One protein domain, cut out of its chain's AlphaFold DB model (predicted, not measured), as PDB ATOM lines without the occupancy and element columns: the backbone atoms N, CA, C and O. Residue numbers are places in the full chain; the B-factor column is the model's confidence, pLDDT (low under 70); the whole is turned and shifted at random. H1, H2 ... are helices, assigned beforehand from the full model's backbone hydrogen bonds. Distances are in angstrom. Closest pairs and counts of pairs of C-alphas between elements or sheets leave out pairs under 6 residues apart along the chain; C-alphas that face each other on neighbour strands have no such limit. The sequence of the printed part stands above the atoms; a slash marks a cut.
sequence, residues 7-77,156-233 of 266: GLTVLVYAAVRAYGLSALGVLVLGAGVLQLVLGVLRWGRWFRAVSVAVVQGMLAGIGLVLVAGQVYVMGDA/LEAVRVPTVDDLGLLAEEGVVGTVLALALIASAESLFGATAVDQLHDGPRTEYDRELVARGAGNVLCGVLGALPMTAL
ATOM      1  N   GLY A   7     136.938 121.989 102.194       65.25
ATOM      2  CA  GLY A   7     138.325 122.450 102.066       65.25
ATOM      3  C   GLY A   7     139.211 121.993 103.226       65.25
ATOM      4  O   GLY A   7     140.277 121.413 103.017       65.25
ATOM      5  N   LEU A   8     138.733 122.171 104.454       73.50
ATOM      6  CA  LEU A   8     139.445 121.750 105.657       73.50
ATOM      7  C   LEU A   8     139.577 120.219 105.758       73.50
ATOM      8  O   LEU A   8     140.604 119.722 106.208       73.50
ATOM      9  N   THR A   9     138.601 119.459 105.257       73.69
ATOM     10  CA  THR A   9     138.669 117.986 105.209       73.69
ATOM     11  C   THR A   9     139.813 117.499 104.317       73.69
ATOM     12  O   THR A   9     140.525 116.565 104.681       73.69
ATOM     13  N   VAL A  10     140.040 118.150 103.170       72.31
ATOM     14  CA  VAL A  10     141.165 117.823 102.276       72.31
ATOM     15  C   VAL A  10     142.506 118.100 102.956       72.31
ATOM     16  O   VAL A  10     143.425 117.289 102.845       72.31
ATOM     17  N   LEU A  11     142.613 119.211 103.688       75.25
ATOM     18  CA  LEU A  11     143.824 119.556 104.430       75.25
ATOM     19  C   LEU A  11     144.095 118.572 105.571       75.25
ATOM     20  O   LEU A  11     145.218 118.101 105.720       75.25
ATOM     21  N   VAL A  12     143.062 118.212 106.334       78.25
ATOM     22  CA  VAL A  12     143.165 117.198 107.390       78.25
ATOM     23  C   VAL A  12     143.570 115.851 106.800       78.25
ATOM     24  O   VAL A  12     144.459 115.200 107.334       78.25
ATOM     25  N   TYR A  13     142.996 115.448 105.665       77.19
ATOM     26  CA  TYR A  13     143.398 114.222 104.977       77.19
ATOM     27  C   TYR A  13     144.872 114.252 104.549       77.19
ATOM     28  O   TYR A  13     145.589 113.270 104.737       77.19
ATOM     29  N   ALA A  14     145.349 115.377 104.011       76.88
ATOM     30  CA  ALA A  14     146.759 115.545 103.667       76.88
ATOM     31  C   ALA A  14     147.664 115.456 104.908       76.88
ATOM     32  O   ALA A  14     148.675 114.757 104.873       76.88
ATOM     33  N   ALA A  15     147.266 116.089 106.015       77.38
ATOM     34  CA  ALA A  15     147.995 116.049 107.276       77.38
ATOM     35  C   ALA A  15     148.033 114.637 107.883       77.38
ATOM     36  O   ALA A  15     149.098 114.171 108.269       77.38
ATOM     37  N   VAL A  16     146.911 113.913 107.880       80.69
ATOM     38  CA  VAL A  16     146.842 112.512 108.326       80.69
ATOM     39  C   VAL A  16     147.736 111.612 107.482       80.69
ATOM     40  O   VAL A  16     148.361 110.696 108.004       80.69
ATOM     41  N   ARG A  17     147.826 111.859 106.173       79.81
ATOM     42  CA  ARG A  17     148.726 111.093 105.305       79.81
ATOM     43  C   ARG A  17     150.203 111.391 105.545       79.81
ATOM     44  O   ARG A  17     151.013 110.504 105.300       79.81
ATOM     45  N   ALA A  18     150.539 112.609 105.959       78.62
ATOM     46  CA  ALA A  18     151.916 113.026 106.203       78.62
ATOM     47  C   ALA A  18     152.408 112.636 107.606       78.62
ATOM     48  O   ALA A  18     153.510 112.119 107.737       78.62
ATOM     49  N   TYR A  19     151.577 112.844 108.628       78.81
ATOM     50  CA  TYR A  19     151.954 112.731 110.043       78.81
ATOM     51  C   TYR A  19     151.224 111.602 110.787       78.81
ATOM     52  O   TYR A  19     151.489 111.346 111.957       78.81
ATOM     53  N   GLY A  20     150.296 110.911 110.123       77.94
ATOM     54  CA  GLY A  20     149.479 109.863 110.725       77.94
ATOM     55  C   GLY A  20     148.221 110.387 111.423       77.94
ATOM     56  O   GLY A  20     148.014 111.584 111.615       77.94
ATOM     57  N   LEU A  21     147.347 109.451 111.803       74.69
ATOM     58  CA  LEU A  21     146.110 109.752 112.535       74.69
ATOM     59  C   LEU A  21     146.377 110.269 113.958       74.69
ATOM     60  O   LEU A  21     145.589 111.065 114.458       74.69
ATOM     61  N   SER A  22     147.476 109.852 114.595       72.62
ATOM     62  CA  SER A  22     147.837 110.272 115.958       72.62
ATOM     63  C   SER A  22     148.151 111.768 116.051       72.62
ATOM     64  O   SER A  22     147.734 112.434 116.996       72.62
ATOM     65  N   ALA A  23     148.779 112.333 115.018       77.56
ATOM     66  CA  ALA A  23     149.120 113.751 114.958       77.56
ATOM     67  C   ALA A  23     147.895 114.676 114.837       77.56
ATOM     68  O   ALA A  23     147.999 115.876 115.088       77.56
ATOM     69  N   LEU A  24     146.722 114.153 114.460       81.00
ATOM     70  CA  LEU A  24     145.534 114.964 114.189       81.00
ATOM     71  C   LEU A  24     145.070 115.744 115.420       81.00
ATOM     72  O   LEU A  24     144.850 116.949 115.321       81.00
ATOM     73  N   GLY A  25     144.970 115.088 116.580       82.38
ATOM     74  CA  GLY A  25     144.558 115.751 117.822       82.38
ATOM     75  C   GLY A  25     145.494 116.900 118.192       82.38
ATOM     76  O   GLY A  25     145.044 117.996 118.519       82.38
ATOM     77  N   VAL A  26     146.798 116.686 118.029       86.19
ATOM     78  CA  VAL A  26     147.847 117.669 118.325       86.19
ATOM     79  C   VAL A  26     147.844 118.837 117.340       86.19
ATOM     80  O   VAL A  26     147.932 119.993 117.754       86.19
ATOM     81  N   LEU A  27     147.668 118.564 116.048       87.62
ATOM     82  CA  LEU A  27     147.533 119.590 115.014       87.62
ATOM     83  C   LEU A  27     146.318 120.491 115.270       87.62
ATOM     84  O   LEU A  27     146.410 121.715 115.171       87.62
ATOM     85  N   VAL A  28     145.181 119.888 115.624       87.62
ATOM     86  CA  VAL A  28     143.931 120.599 115.918       87.62
ATOM     87  C   VAL A  28     144.038 121.392 117.220       87.62
ATOM     88  O   VAL A  28     143.623 122.552 117.262       87.62
ATOM     89  N   LEU A  29     144.652 120.807 118.251       89.06
ATOM     90  CA  LEU A  29     144.952 121.476 119.515       89.06
ATOM     91  C   LEU A  29     145.836 122.704 119.276       89.06
ATOM     92  O   LEU A  29     145.480 123.805 119.693       89.06
ATOM     93  N   GLY A  30     146.954 122.534 118.564       89.19
ATOM     94  CA  GLY A  30     147.881 123.612 118.231       89.19
ATOM     95  C   GLY A  30     147.201 124.722 117.434       89.19
ATOM     96  O   GLY A  30     147.374 125.902 117.742       89.19
ATOM     97  N   ALA A  31     146.354 124.360 116.466       89.75
ATOM     98  CA  ALA A  31     145.596 125.332 115.686       89.75
ATOM     99  C   ALA A  31     144.589 126.101 116.556       89.75
ATOM    100  O   ALA A  31     144.462 127.318 116.419       89.75
ATOM    101  N   GLY A  32     143.913 125.417 117.484       89.62
ATOM    102  CA  GLY A  32     142.985 126.028 118.435       89.62
ATOM    103  C   GLY A  32     143.671 126.974 119.421       89.62
ATOM    104  O   GLY A  32     143.188 128.085 119.638       89.62
ATOM    105  N   VAL A  33     144.826 126.580 119.968       91.50
ATOM    106  CA  VAL A  33     145.642 127.432 120.849       91.50
ATOM    107  C   VAL A  33     146.110 128.674 120.097       91.50
ATOM    108  O   VAL A  33     145.962 129.786 120.601       91.50
ATOM    109  N   LEU A  34     146.607 128.511 118.868       90.81
ATOM    110  CA  LEU A  34     147.041 129.630 118.038       90.81
ATOM    111  C   LEU A  34     145.887 130.606 117.758       90.81
ATOM    112  O   LEU A  34     146.061 131.816 117.882       90.81
ATOM    113  N   GLN A  35     144.692 130.100 117.444       90.50
ATOM    114  CA  GLN A  35     143.489 130.923 117.258       90.50
ATOM    115  C   GLN A  35     143.077 131.663 118.535       90.50
ATOM    116  O   GLN A  35     142.747 132.845 118.479       90.50
ATOM    117  N   LEU A  36     143.142 131.002 119.694       90.31
ATOM    118  CA  LEU A  36     142.899 131.626 120.995       90.31
ATOM    119  C   LEU A  36     143.869 132.784 121.249       90.31
ATOM    120  O   LEU A  36     143.433 133.883 121.587       90.31
ATOM    121  N   VAL A  37     145.166 132.562 121.021       90.56
ATOM    122  CA  VAL A  37     146.206 133.588 121.177       90.56
ATOM    123  C   VAL A  37     145.954 134.764 120.236       90.56
ATOM    124  O   VAL A  37     145.903 135.907 120.688       90.56
ATOM    125  N   LEU A  38     145.720 134.507 118.948       87.38
ATOM    126  CA  LEU A  38     145.428 135.554 117.963       87.38
ATOM    127  C   LEU A  38     144.167 136.360 118.325       87.38
ATOM    128  O   LEU A  38     144.117 137.569 118.093       87.38
ATOM    129  N   GLY A  39     143.161 135.712 118.915       86.12
ATOM    130  CA  GLY A  39     141.888 136.336 119.269       86.12
ATOM    131  C   GLY A  39     142.019 137.222 120.502       86.12
ATOM    132  O   GLY A  39     141.550 138.360 120.506       86.12
ATOM    133  N   VAL A  40     142.746 136.747 121.516       87.69
ATOM    134  CA  VAL A  40     143.065 137.522 122.726       87.69
ATOM    135  C   VAL A  40     143.972 138.711 122.399       87.69
ATOM    136  O   VAL A  40     143.747 139.809 122.909       87.69
ATOM    137  N   LEU A  41     144.938 138.540 121.490       88.19
ATOM    138  CA  LEU A  41     145.795 139.622 120.991       88.19
ATOM    139  C   LEU A  41     145.062 140.611 120.068       88.19
ATOM    140  O   LEU A  41     145.660 141.598 119.637       88.19
ATOM    141  N   ARG A  42     143.776 140.380 119.765       83.44
ATOM    142  CA  ARG A  42     142.946 141.205 118.870       83.44
ATOM    143  C   ARG A  42     143.514 141.340 117.455       83.44
ATOM    144  O   ARG A  42     143.360 142.369 116.790       83.44
ATOM    145  N   TRP A  43     144.171 140.286 116.971       81.44
ATOM    146  CA  TRP A  43     144.670 140.219 115.596       81.44
ATOM    147  C   TRP A  43     143.558 139.947 114.574       81.44
ATOM    148  O   TRP A  43     143.776 140.134 113.377       81.44
ATOM    149  N   GLY A  44     142.335 139.628 115.017       69.94
ATOM    150  CA  GLY A  44     141.153 139.501 114.158       69.94
ATOM    151  C   GLY A  44     140.871 140.763 113.335       69.94
ATOM    152  O   GLY A  44     140.317 140.701 112.241       69.94
ATOM    153  N   ARG A  45     141.332 141.932 113.798       69.50
ATOM    154  CA  ARG A  45     141.213 143.205 113.075       69.50
ATOM    155  C   ARG A  45     141.956 143.222 111.735       69.50
ATOM    156  O   ARG A  45     141.463 143.893 110.832       69.50
ATOM    157  N   TRP A  46     143.055 142.482 111.586       74.06
ATOM    158  CA  TRP A  46     143.809 142.380 110.327       74.06
ATOM    159  C   TRP A  46     143.043 141.617 109.249       74.06
ATOM    160  O   TRP A  46     143.142 141.945 108.070       74.06
ATOM    161  N   PHE A  47     142.191 140.671 109.644       66.62
ATOM    162  CA  PHE A  47     141.345 139.943 108.705       66.62
ATOM    163  C   PHE A  47     140.308 140.844 108.008       66.62
ATOM    164  O   PHE A  47     139.906 140.547 106.886       66.62
ATOM    165  N   ARG A  48     139.943 142.001 108.587       66.69
ATOM    166  CA  ARG A  48     139.090 143.002 107.910       66.69
ATOM    167  C   ARG A  48     139.724 143.615 106.659       66.69
ATOM    168  O   ARG A  48     139.014 144.251 105.890       66.69
ATOM    169  N   ALA A  49     141.033 143.453 106.462       70.38
ATOM    170  CA  ALA A  49     141.724 143.934 105.270       70.38
ATOM    171  C   ALA A  49     141.564 142.997 104.057       70.38
ATOM    172  O   ALA A  49     141.987 143.351 102.957       70.38
ATOM    173  N   VAL A  50     140.961 141.811 104.224       70.12
ATOM    174  CA  VAL A  50     140.725 140.883 103.110       70.12
ATOM    175  C   VAL A  50     139.603 141.422 102.224       70.12
ATOM    176  O   VAL A  50     138.475 141.618 102.673       70.12
ATOM    177  N   SER A  51     139.911 141.666 100.951       76.94
ATOM    178  CA  SER A  51     138.929 142.179  99.996       76.94
ATOM    179  C   SER A  51     137.918 141.102  99.598       76.94
ATOM    180  O   SER A  51     138.252 139.921  99.484       76.94
ATOM    181  N   VAL A  52     136.681 141.515  99.306       71.44
ATOM    182  CA  VAL A  52     135.619 140.617  98.811       71.44
ATOM    183  C   VAL A  52     136.067 139.865  97.549       71.44
ATOM    184  O   VAL A  52     135.744 138.692  97.385       71.44
ATOM    185  N   ALA A  53     136.881 140.497  96.699       80.19
ATOM    186  CA  ALA A  53     137.442 139.876  95.500       80.19
ATOM    187  C   ALA A  53     138.316 138.646  95.812       80.19
ATOM    188  O   ALA A  53     138.219 137.635  95.117       80.19
ATOM    189  N   VAL A  54     139.121 138.691  96.880       78.94
ATOM    190  CA  VAL A  54     139.947 137.549  97.311       78.94
ATOM    191  C   VAL A  54     139.068 136.391  97.779       78.94
ATOM    192  O   VAL A  54     139.338 135.239  97.445       78.94
ATOM    193  N   VAL A  55     137.986 136.689  98.500       69.94
ATOM    194  CA  VAL A  55     137.029 135.675  98.970       69.94
ATOM    195  C   VAL A  55     136.354 134.974  97.796       69.94
ATOM    196  O   VAL A  55     136.333 133.747  97.736       69.94
ATOM    197  N   GLN A  56     135.847 135.751  96.836       73.69
ATOM    198  CA  GLN A  56     135.201 135.222  95.635       73.69
ATOM    199  C   GLN A  56     136.172 134.371  94.806       73.69
ATOM    200  O   GLN A  56     135.816 133.272  94.388       73.69
ATOM    201  N   GLY A  57     137.421 134.823  94.639       80.50
ATOM    202  CA  GLY A  57     138.461 134.054  93.955       80.50
ATOM    203  C   GLY A  57     138.790 132.736  94.660       80.50
ATOM    204  O   GLY A  57     138.902 131.696  94.009       80.50
ATOM    205  N   MET A  58     138.883 132.745  95.991       80.62
ATOM    206  CA  MET A  58     139.134 131.538  96.780       80.62
ATOM    207  C   MET A  58     137.982 130.534  96.674       80.62
ATOM    208  O   MET A  58     138.222 129.356  96.419       80.62
ATOM    209  N   LEU A  59     136.732 130.989  96.822       73.44
ATOM    210  CA  LEU A  59     135.544 130.141  96.698       73.44
ATOM    211  C   LEU A  59     135.406 129.561  95.286       73.44
ATOM    212  O   LEU A  59     135.128 128.370  95.146       73.44
ATOM    213  N   ALA A  60     135.660 130.366  94.250       79.44
ATOM    214  CA  ALA A  60     135.684 129.905  92.865       79.44
ATOM    215  C   ALA A  60     136.777 128.850  92.637       79.44
ATOM    216  O   ALA A  60     136.516 127.817  92.022       79.44
ATOM    217  N   GLY A  61     137.980 129.063  93.182       81.56
ATOM    218  CA  GLY A  61     139.087 128.110  93.095       81.56
ATOM    219  C   GLY A  61     138.792 126.783  93.799       81.56
ATOM    220  O   GLY A  61     138.972 125.717  93.209       81.56
ATOM    221  N   ILE A  62     138.279 126.830  95.032       78.25
ATOM    222  CA  ILE A  62     137.859 125.632  95.777       78.25
ATOM    223  C   ILE A  62     136.746 124.905  95.017       78.25
ATOM    224  O   ILE A  62     136.824 123.690  94.836       78.25
ATOM    225  N   GLY A  63     135.742 125.638  94.529       77.88
ATOM    226  CA  GLY A  63     134.647 125.091  93.731       77.88
ATOM    227  C   GLY A  63     135.144 124.380  92.475       77.88
ATOM    228  O   GLY A  63     134.760 123.239  92.229       77.88
ATOM    229  N   LEU A  64     136.061 125.000  91.727       83.00
ATOM    230  CA  LEU A  64     136.655 124.415  90.526       83.00
ATOM    231  C   LEU A  64     137.399 123.108  90.831       83.00
ATOM    232  O   LEU A  64     137.193 122.110  90.142       83.00
ATOM    233  N   VAL A  65     138.228 123.084  91.880       81.19
ATOM    234  CA  VAL A  65     138.975 121.878  92.281       81.19
ATOM    235  C   VAL A  65     138.036 120.768  92.762       81.19
ATOM    236  O   VAL A  65     138.277 119.595  92.468       81.19
ATOM    237  N   LEU A  66     136.962 121.111  93.478       80.25
ATOM    238  CA  LEU A  66     135.953 120.145  93.913       80.25
ATOM    239  C   LEU A  66     135.197 119.553  92.724       80.25
ATOM    240  O   LEU A  66     135.101 118.331  92.635       80.25
ATOM    241  N   VAL A  67     134.714 120.389  91.798       82.44
ATOM    242  CA  VAL A  67     134.034 119.940  90.573       82.44
ATOM    243  C   VAL A  67     134.956 119.037  89.762       82.44
ATOM    244  O   VAL A  67     134.555 117.929  89.418       82.44
ATOM    245  N   ALA A  68     136.209 119.448  89.541       82.12
ATOM    246  CA  ALA A  68     137.201 118.620  88.862       82.12
ATOM    247  C   ALA A  68     137.355 117.260  89.557       82.12
ATOM    248  O   ALA A  68     137.306 116.229  88.897       82.12
ATOM    249  N   GLY A  69     137.459 117.240  90.890       79.38
ATOM    250  CA  GLY A  69     137.524 116.008  91.677       79.38
ATOM    251  C   GLY A  69     136.311 115.090  91.495       79.38
ATOM    252  O   GLY A  69     136.490 113.883  91.349       79.38
ATOM    253  N   GLN A  70     135.095 115.645  91.462       82.12
ATOM    254  CA  GLN A  70     133.872 114.860  91.263       82.12
ATOM    255  C   GLN A  70     133.772 114.264  89.852       82.12
ATOM    256  O   GLN A  70     133.230 113.174  89.708       82.12
ATOM    257  N   VAL A  71     134.340 114.909  88.824       81.38
ATOM    258  CA  VAL A  71     134.367 114.364  87.451       81.38
ATOM    259  C   VAL A  71     135.164 113.056  87.377       81.38
ATOM    260  O   VAL A  71     134.718 112.112  86.731       81.38
ATOM    261  N   TYR A  72     136.297 112.951  88.082       80.00
ATOM    262  CA  TYR A  72     137.050 111.689  88.168       80.00
ATOM    263  C   TYR A  72     136.243 110.587  88.859       80.00
ATOM    264  O   TYR A  72     136.192 109.466  88.365       80.00
ATOM    265  N   VAL A  73     135.574 110.917  89.971       76.81
ATOM    266  CA  VAL A  73     134.721 109.969  90.711       76.81
ATOM    267  C   VAL A  73     133.554 109.489  89.845       76.81
ATOM    268  O   VAL A  73     133.250 108.302  89.830       76.81
ATOM    269  N   MET A  74     132.936 110.394  89.082       76.12
ATOM    270  CA  MET A  74     131.842 110.080  88.161       76.12
ATOM    271  C   MET A  74     132.276 109.155  87.016       76.12
ATOM    272  O   MET A  74     131.465 108.376  86.532       76.12
ATOM    273  N   GLY A  75     133.540 109.219  86.596       72.62
ATOM    274  CA  GLY A  75     134.104 108.325  85.584       72.62
ATOM    275  C   GLY A  75     134.743 107.042  86.128       72.62
ATOM    276  O   GLY A  75     135.393 106.357  85.347       72.62
ATOM    277  N   ASP A  76     134.644 106.764  87.441       75.62
ATOM    278  CA  ASP A  76     135.428 105.746  88.184       75.62
ATOM    279  C   ASP A  76     136.944 105.780  87.884       75.62
ATOM    280  O   ASP A  76     137.677 104.791  87.972       75.62
ATOM    281  N   ALA A  77     137.448 106.968  87.558       75.19
ATOM    282  CA  ALA A  77     138.847 107.204  87.264       75.19
ATOM    283  C   ALA A  77     139.596 107.617  88.535       75.19
ATOM    284  O   ALA A  77     139.114 108.390  89.368       75.19
ATOM    285  N   LEU A 156     133.762 104.575 117.110       48.00
ATOM    286  CA  LEU A 156     134.280 104.680 118.483       48.00
ATOM    287  C   LEU A 156     135.809 104.538 118.573       48.00
ATOM    288  O   LEU A 156     136.403 105.029 119.524       48.00
ATOM    289  N   GLU A 157     136.450 103.912 117.583       53.06
ATOM    290  CA  GLU A 157     137.910 103.728 117.532       53.06
ATOM    291  C   GLU A 157     138.637 104.963 116.965       53.06
ATOM    292  O   GLU A 157     139.850 105.107 117.114       53.06
ATOM    293  N   ALA A 158     137.881 105.870 116.337       55.41
ATOM    294  CA  ALA A 158     138.363 107.118 115.752       55.41
ATOM    295  C   ALA A 158     138.626 108.235 116.782       55.41
ATOM    296  O   ALA A 158     139.313 109.202 116.465       55.41
ATOM    297  N   VAL A 159     138.092 108.120 118.005       56.34
ATOM    298  CA  VAL A 159     138.311 109.093 119.086       56.34
ATOM    299  C   VAL A 159     139.507 108.632 119.915       56.34
ATOM    300  O   VAL A 159     139.372 107.810 120.819       56.34
ATOM    301  N   ARG A 160     140.697 109.148 119.594       64.38
ATOM    302  CA  ARG A 160     141.905 108.961 120.409       64.38
ATOM    303  C   ARG A 160     142.379 110.288 120.968       64.38
ATOM    304  O   ARG A 160     142.821 111.152 120.223       64.38
ATOM    305  N   VAL A 161     142.336 110.403 122.289       65.50
ATOM    306  CA  VAL A 161     142.942 111.512 123.032       65.50
ATOM    307  C   VAL A 161     144.449 111.546 122.717       65.50
ATOM    308  O   VAL A 161     145.079 110.488 122.780       65.50
ATOM    309  N   PRO A 162     145.028 112.705 122.350       67.31
ATOM    310  CA  PRO A 162     146.446 112.813 122.028       67.31
ATOM    311  C   PRO A 162     147.307 112.482 123.250       67.31
ATOM    312  O   PRO A 162     147.010 112.901 124.373       67.31
ATOM    313  N   THR A 163     148.377 111.727 123.025       68.25
ATOM    314  CA  THR A 163     149.318 111.300 124.064       68.25
ATOM    315  C   THR A 163     150.413 112.352 124.236       68.25
ATOM    316  O   THR A 163     150.656 113.169 123.351       68.25
ATOM    317  N   VAL A 164     151.112 112.340 125.372       63.59
ATOM    318  CA  VAL A 164     152.201 113.297 125.652       63.59
ATOM    319  C   VAL A 164     153.343 113.175 124.630       63.59
ATOM    320  O   VAL A 164     153.939 114.184 124.266       63.59
ATOM    321  N   ASP A 165     153.582 111.971 124.103       67.06
ATOM    322  CA  ASP A 165     154.561 111.721 123.034       67.06
ATOM    323  C   ASP A 165     154.179 112.416 121.715       67.06
ATOM    324  O   ASP A 165     155.044 112.923 121.001       67.06
ATOM    325  N   ASP A 166     152.879 112.532 121.424       70.44
ATOM    326  CA  ASP A 166     152.382 113.196 120.216       70.44
ATOM    327  C   ASP A 166     152.616 114.720 120.276       70.44
ATOM    328  O   ASP A 166     152.753 115.367 119.239       70.44
ATOM    329  N   LEU A 167     152.710 115.318 121.475       68.62
ATOM    330  CA  LEU A 167     153.018 116.748 121.634       68.62
ATOM    331  C   LEU A 167     154.441 117.091 121.177       68.62
ATOM    332  O   LEU A 167     154.685 118.229 120.773       68.62
ATOM    333  N   GLY A 168     155.360 116.118 121.184       70.69
ATOM    334  CA  GLY A 168     156.711 116.276 120.642       70.69
ATOM    335  C   GLY A 168     156.719 116.586 119.142       70.69
ATOM    336  O   GLY A 168     157.600 117.305 118.678       70.69
ATOM    337  N   LEU A 169     155.687 116.155 118.405       71.56
ATOM    338  CA  LEU A 169     155.536 116.439 116.974       71.56
ATOM    339  C   LEU A 169     155.360 117.938 116.693       71.56
ATOM    340  O   LEU A 169     155.721 118.397 115.617       71.56
ATOM    341  N   LEU A 170     154.863 118.737 117.649       68.19
ATOM    342  CA  LEU A 170     154.754 120.197 117.480       68.19
ATOM    343  C   LEU A 170     156.115 120.887 117.333       68.19
ATOM    344  O   LEU A 170     156.160 122.017 116.852       68.19
ATOM    345  N   ALA A 171     157.202 120.238 117.756       69.31
ATOM    346  CA  ALA A 171     158.554 120.757 117.602       69.31
ATOM    347  C   ALA A 171     159.133 120.509 116.196       69.31
ATOM    348  O   ALA A 171     160.178 121.066 115.867       69.31
ATOM    349  N   GLU A 172     158.469 119.710 115.356       79.62
ATOM    350  CA  GLU A 172     158.888 119.494 113.972       79.62
ATOM    351  C   GLU A 172     158.483 120.677 113.080       79.62
ATOM    352  O   GLU A 172     157.328 121.114 113.058       79.62
ATOM    353  N   GLU A 173     159.426 121.171 112.274       75.69
ATOM    354  CA  GLU A 173     159.231 122.354 111.422       75.69
ATOM    355  C   GLU A 173     158.029 122.217 110.462       75.69
ATOM    356  O   GLU A 173     157.290 123.179 110.234       75.69
ATOM    357  N   GLY A 174     157.774 121.010 109.939       77.88
ATOM    358  CA  GLY A 174     156.644 120.739 109.037       77.88
ATOM    359  C   GLY A 174     155.273 120.774 109.724       77.88
ATOM    360  O   GLY A 174     154.266 121.191 109.129       77.88
ATOM    361  N   VAL A 175     155.222 120.393 111.000       82.12
ATOM    362  CA  VAL A 175     153.988 120.346 111.794       82.12
ATOM    363  C   VAL A 175     153.536 121.761 112.134       82.12
ATOM    364  O   VAL A 175     152.355 122.074 111.972       82.12
ATOM    365  N   VAL A 176     154.466 122.658 112.479       85.62
ATOM    366  CA  VAL A 176     154.171 124.080 112.732       85.62
ATOM    367  C   VAL A 176     153.528 124.742 111.512       85.62
ATOM    368  O   VAL A 176     152.514 125.431 111.643       85.62
ATOM    369  N   GLY A 177     154.058 124.489 110.310       86.81
ATOM    370  CA  GLY A 177     153.466 124.989 109.065       86.81
ATOM    371  C   GLY A 177     152.037 124.480 108.842       86.81
ATOM    372  O   GLY A 177     151.159 125.236 108.420       86.81
ATOM    373  N   THR A 178     151.774 123.221 109.196       85.69
ATOM    374  CA  THR A 178     150.448 122.595 109.070       85.69
ATOM    375  C   THR A 178     149.456 123.155 110.093       85.69
ATOM    376  O   THR A 178     148.318 123.464 109.736       85.69
ATOM    377  N   VAL A 179     149.888 123.357 111.343       88.50
ATOM    378  CA  VAL A 179     149.116 124.031 112.401       88.50
ATOM    379  C   VAL A 179     148.741 125.445 111.980       88.50
ATOM    380  O   VAL A 179     147.578 125.835 112.091       88.50
ATOM    381  N   LEU A 180     149.706 126.204 111.456       88.62
ATOM    382  CA  LEU A 180     149.480 127.560 110.972       88.62
ATOM    383  C   LEU A 180     148.478 127.570 109.811       88.62
ATOM    384  O   LEU A 180     147.529 128.352 109.830       88.62
ATOM    385  N   ALA A 181     148.636 126.671 108.835       85.75
ATOM    386  CA  ALA A 181     147.708 126.543 107.716       85.75
ATOM    387  C   ALA A 181     146.285 126.203 108.188       85.75
ATOM    388  O   ALA A 181     145.333 126.872 107.785       85.75
ATOM    389  N   LEU A 182     146.132 125.217 109.082       86.88
ATOM    390  CA  LEU A 182     144.842 124.838 109.671       86.88
ATOM    391  C   LEU A 182     144.204 126.008 110.423       86.88
ATOM    392  O   LEU A 182     143.029 126.309 110.207       86.88
ATOM    393  N   ALA A 183     144.976 126.696 111.268       87.88
ATOM    394  CA  ALA A 183     144.505 127.836 112.041       87.88
ATOM    395  C   ALA A 183     144.025 128.976 111.135       87.88
ATOM    396  O   ALA A 183     142.936 129.514 111.357       87.88
ATOM    397  N   LEU A 184     144.802 129.322 110.104       84.69
ATOM    398  CA  LEU A 184     144.495 130.407 109.170       84.69
ATOM    399  C   LEU A 184     143.301 130.078 108.274       84.69
ATOM    400  O   LEU A 184     142.400 130.905 108.157       84.69
ATOM    401  N   ILE A 185     143.253 128.879 107.686       82.75
ATOM    402  CA  ILE A 185     142.152 128.459 106.808       82.75
ATOM    403  C   ILE A 185     140.846 128.383 107.597       82.75
ATOM    404  O   ILE A 185     139.839 128.945 107.169       82.75
ATOM    405  N   ALA A 186     140.863 127.775 108.787       81.06
ATOM    406  CA  ALA A 186     139.684 127.746 109.644       81.06
ATOM    407  C   ALA A 186     139.235 129.169 110.034       81.06
ATOM    408  O   ALA A 186     138.044 129.470 109.988       81.06
ATOM    409  N   SER A 187     140.161 130.075 110.354       81.31
ATOM    410  CA  SER A 187     139.815 131.473 110.664       81.31
ATOM    411  C   SER A 187     139.197 132.192 109.462       81.31
ATOM    412  O   SER A 187     138.168 132.855 109.602       81.31
ATOM    413  N   ALA A 188     139.775 132.007 108.272       79.88
ATOM    414  CA  ALA A 188     139.294 132.591 107.025       79.88
ATOM    415  C   ALA A 188     137.870 132.124 106.687       79.88
ATOM    416  O   ALA A 188     137.023 132.946 106.355       79.88
ATOM    417  N   GLU A 189     137.549 130.839 106.862       77.56
ATOM    418  CA  GLU A 189     136.189 130.331 106.637       77.56
ATOM    419  C   GLU A 189     135.143 130.961 107.575       77.56
ATOM    420  O   GLU A 189     134.044 131.280 107.121       77.56
ATOM    421  N   SER A 190     135.462 131.166 108.867       77.06
ATOM    422  CA  SER A 190     134.542 131.876 109.791       77.06
ATOM    423  C   SER A 190     134.327 133.299 109.327       77.06
ATOM    424  O   SER A 190     133.199 133.778 109.304       77.06
ATOM    425  N   LEU A 191     135.418 133.959 108.941       75.69
ATOM    426  CA  LEU A 191     135.383 135.327 108.468       75.69
ATOM    427  C   LEU A 191     134.479 135.462 107.247       75.69
ATOM    428  O   LEU A 191     133.618 136.333 107.212       75.69
ATOM    429  N   PHE A 192     134.631 134.572 106.269       74.31
ATOM    430  CA  PHE A 192     133.834 134.605 105.049       74.31
ATOM    431  C   PHE A 192     132.368 134.298 105.326       74.31
ATOM    432  O   PHE A 192     131.499 135.000 104.812       74.31
ATOM    433  N   GLY A 193     132.086 133.332 106.204       71.06
ATOM    434  CA  GLY A 193     130.731 133.068 106.678       71.06
ATOM    435  C   GLY A 193     130.098 134.289 107.348       71.06
ATOM    436  O   GLY A 193     128.976 134.653 107.006       71.06
ATOM    437  N   ALA A 194     130.835 134.956 108.236       71.88
ATOM    438  CA  ALA A 194     130.390 136.169 108.914       71.88
ATOM    439  C   ALA A 194     130.173 137.325 107.931       71.88
ATOM    440  O   ALA A 194     129.126 137.953 107.971       71.88
ATOM    441  N   THR A 195     131.091 137.562 106.987       69.00
ATOM    442  CA  THR A 195     130.917 138.615 105.971       69.00
ATOM    443  C   THR A 195     129.726 138.352 105.054       69.00
ATOM    444  O   THR A 195     129.008 139.286 104.724       69.00
ATOM    445  N   ALA A 196     129.481 137.103 104.649       68.56
ATOM    446  CA  ALA A 196     128.330 136.763 103.819       68.56
ATOM    447  C   ALA A 196     127.008 136.966 104.573       68.56
ATOM    448  O   ALA A 196     126.033 137.423 103.986       68.56
ATOM    449  N   VAL A 197     126.981 136.649 105.869       66.94
ATOM    450  CA  VAL A 197     125.813 136.856 106.733       66.94
ATOM    451  C   VAL A 197     125.599 138.344 107.029       66.94
ATOM    452  O   VAL A 197     124.476 138.815 106.885       66.94
ATOM    453  N   ASP A 198     126.669 139.097 107.296       69.81
ATOM    454  CA  ASP A 198     126.640 140.555 107.476       69.81
ATOM    455  C   ASP A 198     126.100 141.286 106.226       69.81
ATOM    456  O   ASP A 198     125.556 142.375 106.355       69.81
ATOM    457  N   GLN A 199     126.208 140.705 105.022       66.44
ATOM    458  CA  GLN A 199     125.623 141.262 103.787       66.44
ATOM    459  C   GLN A 199     124.124 140.965 103.626       66.44
ATOM    460  O   GLN A 199     123.463 141.565 102.784       66.44
ATOM    461  N   LEU A 200     123.583 140.016 104.394       66.56
ATOM    462  CA  LEU A 200     122.171 139.628 104.350       66.56
ATOM    463  C   LEU A 200     121.324 140.372 105.393       66.56
ATOM    464  O   LEU A 200     120.106 140.195 105.410       66.56
ATOM    465  N   HIS A 201     121.942 141.163 106.275       68.12
ATOM    466  CA  HIS A 201     121.242 141.886 107.332       68.12
ATOM    467  C   HIS A 201     121.880 143.242 107.664       68.12
ATOM    468  O   HIS A 201     123.094 143.366 107.771       68.12
ATOM    469  N   ASP A 202     121.055 144.235 108.000       63.47
ATOM    470  CA  ASP A 202     121.510 145.565 108.449       63.47
ATOM    471  C   ASP A 202     121.769 145.649 109.972       63.47
ATOM    472  O   ASP A 202     121.791 146.725 110.571       63.47
ATOM    473  N   GLY A 203     121.916 144.494 110.630       69.12
ATOM    474  CA  GLY A 203     122.140 144.377 112.071       69.12
ATOM    475  C   GLY A 203     123.562 144.743 112.537       69.12
ATOM    476  O   GLY A 203     124.424 145.122 111.740       69.12
ATOM    477  N   PRO A 204     123.842 144.625 113.850       69.12
ATOM    478  CA  PRO A 204     125.181 144.846 114.388       69.12
ATOM    479  C   PRO A 204     126.193 143.883 113.752       69.12
ATOM    480  O   PRO A 204     125.957 142.680 113.677       69.12
ATOM    481  N   ARG A 205     127.329 144.433 113.307       67.25
ATOM    482  CA  ARG A 205     128.401 143.683 112.633       67.25
ATOM    483  C   ARG A 205     129.051 142.652 113.550       67.25
ATOM    484  O   ARG A 205     129.192 142.882 114.754       67.25
ATOM    485  N   THR A 206     129.535 141.568 112.957       69.06
ATOM    486  CA  THR A 206     130.174 140.472 113.690       69.06
ATOM    487  C   THR A 206     131.497 140.901 114.356       69.06
ATOM    488  O   THR A 206     132.384 141.489 113.731       69.06
ATOM    489  N   GLU A 207     131.663 140.583 115.644       77.44
ATOM    490  CA  GLU A 207     132.906 140.813 116.391       77.44
ATOM    491  C   GLU A 207     133.931 139.692 116.130       77.44
ATOM    492  O   GLU A 207     133.972 138.681 116.832       77.44
ATOM    493  N   TYR A 208     134.798 139.886 115.131       75.44
ATOM    494  CA  TYR A 208     135.770 138.878 114.681       75.44
ATOM    495  C   TYR A 208     136.714 138.341 115.765       75.44
ATOM    496  O   TYR A 208     137.047 137.161 115.744       75.44
ATOM    497  N   ASP A 209     137.132 139.172 116.723       81.69
ATOM    498  CA  ASP A 209     138.016 138.726 117.806       81.69
ATOM    499  C   ASP A 209     137.309 137.711 118.723       81.69
ATOM    500  O   ASP A 209     137.905 136.709 119.119       81.69
ATOM    501  N   ARG A 210     136.013 137.916 119.011       81.69
ATOM    502  CA  ARG A 210     135.208 136.969 119.802       81.69
ATOM    503  C   ARG A 210     134.956 135.674 119.042       81.69
ATOM    504  O   ARG A 210     135.023 134.607 119.644       81.69
ATOM    505  N   GLU A 211     134.714 135.769 117.740       81.88
ATOM    506  CA  GLU A 211     134.560 134.603 116.867       81.88
ATOM    507  C   GLU A 211     135.847 133.759 116.831       81.88
ATOM    508  O   GLU A 211     135.792 132.535 116.959       81.88
ATOM    509  N   LEU A 212     137.017 134.405 116.747       84.12
ATOM    510  CA  LEU A 212     138.312 133.721 116.761       84.12
ATOM    511  C   LEU A 212     138.563 132.996 118.091       84.12
ATOM    512  O   LEU A 212     138.990 131.844 118.089       84.12
ATOM    513  N   VAL A 213     138.252 133.642 119.223       86.12
ATOM    514  CA  VAL A 213     138.369 133.037 120.562       86.12
ATOM    515  C   VAL A 213     137.397 131.870 120.729       86.12
ATOM    516  O   VAL A 213     137.798 130.809 121.205       86.12
ATOM    517  N   ALA A 214     136.137 132.032 120.315       85.06
ATOM    518  CA  ALA A 214     135.125 130.983 120.412       85.06
ATOM    519  C   ALA A 214     135.508 129.751 119.577       85.06
ATOM    520  O   ALA A 214     135.415 128.617 120.053       85.06
ATOM    521  N   ARG A 215     135.997 129.965 118.352       84.38
ATOM    522  CA  ARG A 215     136.438 128.882 117.465       84.38
ATOM    523  C   ARG A 215     137.740 128.243 117.937       84.38
ATOM    524  O   ARG A 215     137.838 127.019 117.910       84.38
ATOM    525  N   GLY A 216     138.682 129.041 118.438       86.88
ATOM    526  CA  GLY A 216     139.906 128.553 119.067       86.88
ATOM    527  C   GLY A 216     139.603 127.647 120.257       86.88
ATOM    528  O   GLY A 216     140.098 126.527 120.307       86.88
ATOM    529  N   ALA A 217     138.703 128.063 121.153       88.38
ATOM    530  CA  ALA A 217     138.254 127.238 122.277       88.38
ATOM    531  C   ALA A 217     137.593 125.931 121.811       88.38
ATOM    532  O   ALA A 217     137.900 124.863 122.336       88.38
ATOM    533  N   GLY A 218     136.744 125.995 120.781       85.31
ATOM    534  CA  GLY A 218     136.156 124.805 120.170       85.31
ATOM    535  C   GLY A 218     137.208 123.844 119.606       85.31
ATOM    536  O   GLY A 218     137.154 122.647 119.874       85.31
ATOM    537  N   ASN A 219     138.194 124.361 118.875       88.31
ATOM    538  CA  ASN A 219     139.272 123.559 118.304       88.31
ATOM    539  C   ASN A 219     140.221 123.002 119.366       88.31
ATOM    540  O   ASN A 219     140.672 121.874 119.217       88.31
ATOM    541  N   VAL A 220     140.467 123.712 120.468       88.44
ATOM    542  CA  VAL A 220     141.195 123.143 121.612       88.44
ATOM    543  C   VAL A 220     140.441 121.938 122.171       88.44
ATOM    544  O   VAL A 220     141.040 120.880 122.334       88.44
ATOM    545  N   LEU A 221     139.127 122.053 122.393       86.50
ATOM    546  CA  LEU A 221     138.311 120.932 122.872       86.50
ATOM    547  C   LEU A 221     138.318 119.754 121.887       86.50
ATOM    548  O   LEU A 221     138.491 118.613 122.305       86.50
ATOM    549  N   CYS A 222     138.192 120.017 120.583       83.00
ATOM    550  CA  CYS A 222     138.305 118.981 119.557       83.00
ATOM    551  C   CYS A 222     139.687 118.321 119.563       83.00
ATOM    552  O   CYS A 222     139.765 117.100 119.532       83.00
ATOM    553  N   GLY A 223     140.761 119.105 119.663       83.25
ATOM    554  CA  GLY A 223     142.132 118.606 119.690       83.25
ATOM    555  C   GLY A 223     142.406 117.716 120.899       83.25
ATOM    556  O   GLY A 223     142.945 116.625 120.737       83.25
ATOM    557  N   VAL A 224     141.939 118.115 122.089       82.88
ATOM    558  CA  VAL A 224     142.015 117.294 123.312       82.88
ATOM    559  C   VAL A 224     141.254 115.978 123.154       82.88
ATOM    560  O   VAL A 224     141.672 114.960 123.687       82.88
ATOM    561  N   LEU A 225     140.154 115.958 122.408       79.19
ATOM    562  CA  LEU A 225     139.397 114.731 122.154       79.19
ATOM    563  C   LEU A 225     139.937 113.921 120.960       79.19
ATOM    564  O   LEU A 225     139.387 112.867 120.655       79.19
ATOM    565  N   GLY A 226     140.970 114.403 120.260       73.69
ATOM    566  CA  GLY A 226     141.432 113.809 118.999       73.69
ATOM    567  C   GLY A 226     140.406 113.882 117.871       73.69
ATOM    568  O   GLY A 226     140.446 113.096 116.929       73.69
ATOM    569  N   ALA A 227     139.448 114.797 117.985       73.94
ATOM    570  CA  ALA A 227     138.381 114.989 117.027       73.94
ATOM    571  C   ALA A 227     138.819 115.907 115.880       73.94
ATOM    572  O   ALA A 227     139.762 116.694 115.982       73.94
ATOM    573  N   LEU A 228     138.069 115.832 114.781       76.62
ATOM    574  CA  LEU A 228     138.256 116.717 113.640       76.62
ATOM    575  C   LEU A 228     138.089 118.193 114.047       76.62
ATOM    576  O   LEU A 228     137.263 118.502 114.911       76.62
ATOM    577  N   PRO A 229     138.828 119.112 113.400       73.94
ATOM    578  CA  PRO A 229     138.709 120.534 113.681       73.94
ATOM    579  C   PRO A 229     137.283 121.033 113.408       73.94
ATOM    580  O   PRO A 229     136.657 120.688 112.402       73.94
ATOM    581  N   MET A 230     136.774 121.879 114.300       72.69
ATOM    582  CA  MET A 230     135.472 122.517 114.166       72.69
ATOM    583  C   MET A 230     135.517 123.656 113.138       72.69
ATOM    584  O   MET A 230     136.303 124.607 113.235       72.69
ATOM    585  N   THR A 231     134.598 123.598 112.170       66.44
ATOM    586  CA  THR A 231     134.434 124.636 111.146       66.44
ATOM    587  C   THR A 231     133.010 125.154 111.045       66.44
ATOM    588  O   THR A 231     132.067 124.371 111.058       66.44
ATOM    589  N   ALA A 232     132.840 126.474 110.940       53.50
ATOM    590  CA  ALA A 232     131.528 127.104 110.832       53.50
ATOM    591  C   ALA A 232     130.955 126.935 109.413       53.50
ATOM    592  O   ALA A 232     131.517 127.444 108.447       53.50
ATOM    593  N   LEU A 233     129.806 126.261 109.285       56.94
ATOM    594  CA  LEU A 233     129.052 126.183 108.030       56.94
ATOM    595  C   LEU A 233     127.935 127.233 108.056       56.94
ATOM    596  O   LEU A 233     126.784 126.933 108.379       56.94
TER     597      LEU A 233
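Overview. This is residues 7 to 77 and 156 to 233 of the 266 residues of a protein of Streptomyces scabiei (UniProt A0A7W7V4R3). Two helices side by side and running opposite ways, H2 and H7, are crossed on one side by the longest helix, H6, with H1 alongside H6. The long helix H4 slants away from this body as an arm whose far end sticks out with residues 70 to 76, of which 70 to 74 belong to H4, as does the loop of residues 199 to 204; H3 and H5 are short pieces near opposite ends of H2. The printed part has 149 residues with seven named helices, H1 to H7 in order, and no named strand: its class is all helix. It is compact, with a radius of gyration of the C-alphas of 16.6 A and spans of 48 by 47 by 30 A.

Along the chain. H1, residues 7 to 19, begins at C-alpha 7 (138.325, 122.450, 102.066) and is 18.5 A long. H2, residues 23 to 40, is 25.7 A long, and H3 holds residues 44 to 47. H4, residues 52 to 74, is 32.6 A long and ends at C-alpha 74 (131.842, 110.080, 88.161). H5 holds residues 164 to 171. H6, residues 173 to 198, is 37.5 A long. H7, residues 208 to 224, is 24.1 A long and ends at C-alpha 224 (142.015, 117.294, 123.312).

Arrangement. H2 is the hub, touching four helices. Its residues 23 to 24 touch residues 12 to 16 of H1, closest at the C-alphas of Val 16 and Leu 24, 6.5 A apart. H2 touches H7 at a shallow tilt of 25 degrees, opposite ways; the closest C-alphas, of Leu 29 and Gly 223, are 4.0 A apart. Residues 27 to 35 of H2 touch residues 175 to 187 of H6 at a steep tilt of 56 degrees, with the C-alphas of Ala 31 and Ala 183 closest at 4.6 A. Residues 23 to 30 of H2 touch H5, closest at the C-alphas of Val 26 and Leu 167, 6.2 A. H1 touches residues 178 to 186 of H6 at a shallow tilt of 9 degrees, opposite ways; the C-alphas of Leu 8 and Ala 186 are closest at 7.2 A. H3 touches residues 208 to 212 of H7, closest at the C-alphas of Gly 44 and Asp 209, 4.9 A. H4 is close to but not clearly touching H6, with the C-alphas of Val 55 and Phe 192 closest at 7.0 A, and is apart from H2 and H7. In H1, H2, H6 and H7 every O i to N i+4 pair is within hydrogen-bond range; in H4 18 of 19 are, in H5 0 of 4 but 5 of 5 O i to N i+3 pairs, and H3 is too short for an O i to N i+4 pair.

Size, cuts and confidence. The C-alphas farthest apart, of Asp 165 and Asp 202, are 49.5 A apart. Residues 78 to 155 are not printed, and C-alphas 77 and 156 are 31.7 A apart across the cut. Of the links that are printed whole, H6 to H7 is short and the others are tight. The mean pLDDT of the printed part is 77.1; 34 residues are under 70, among them 156 to 165 and 195 to 206.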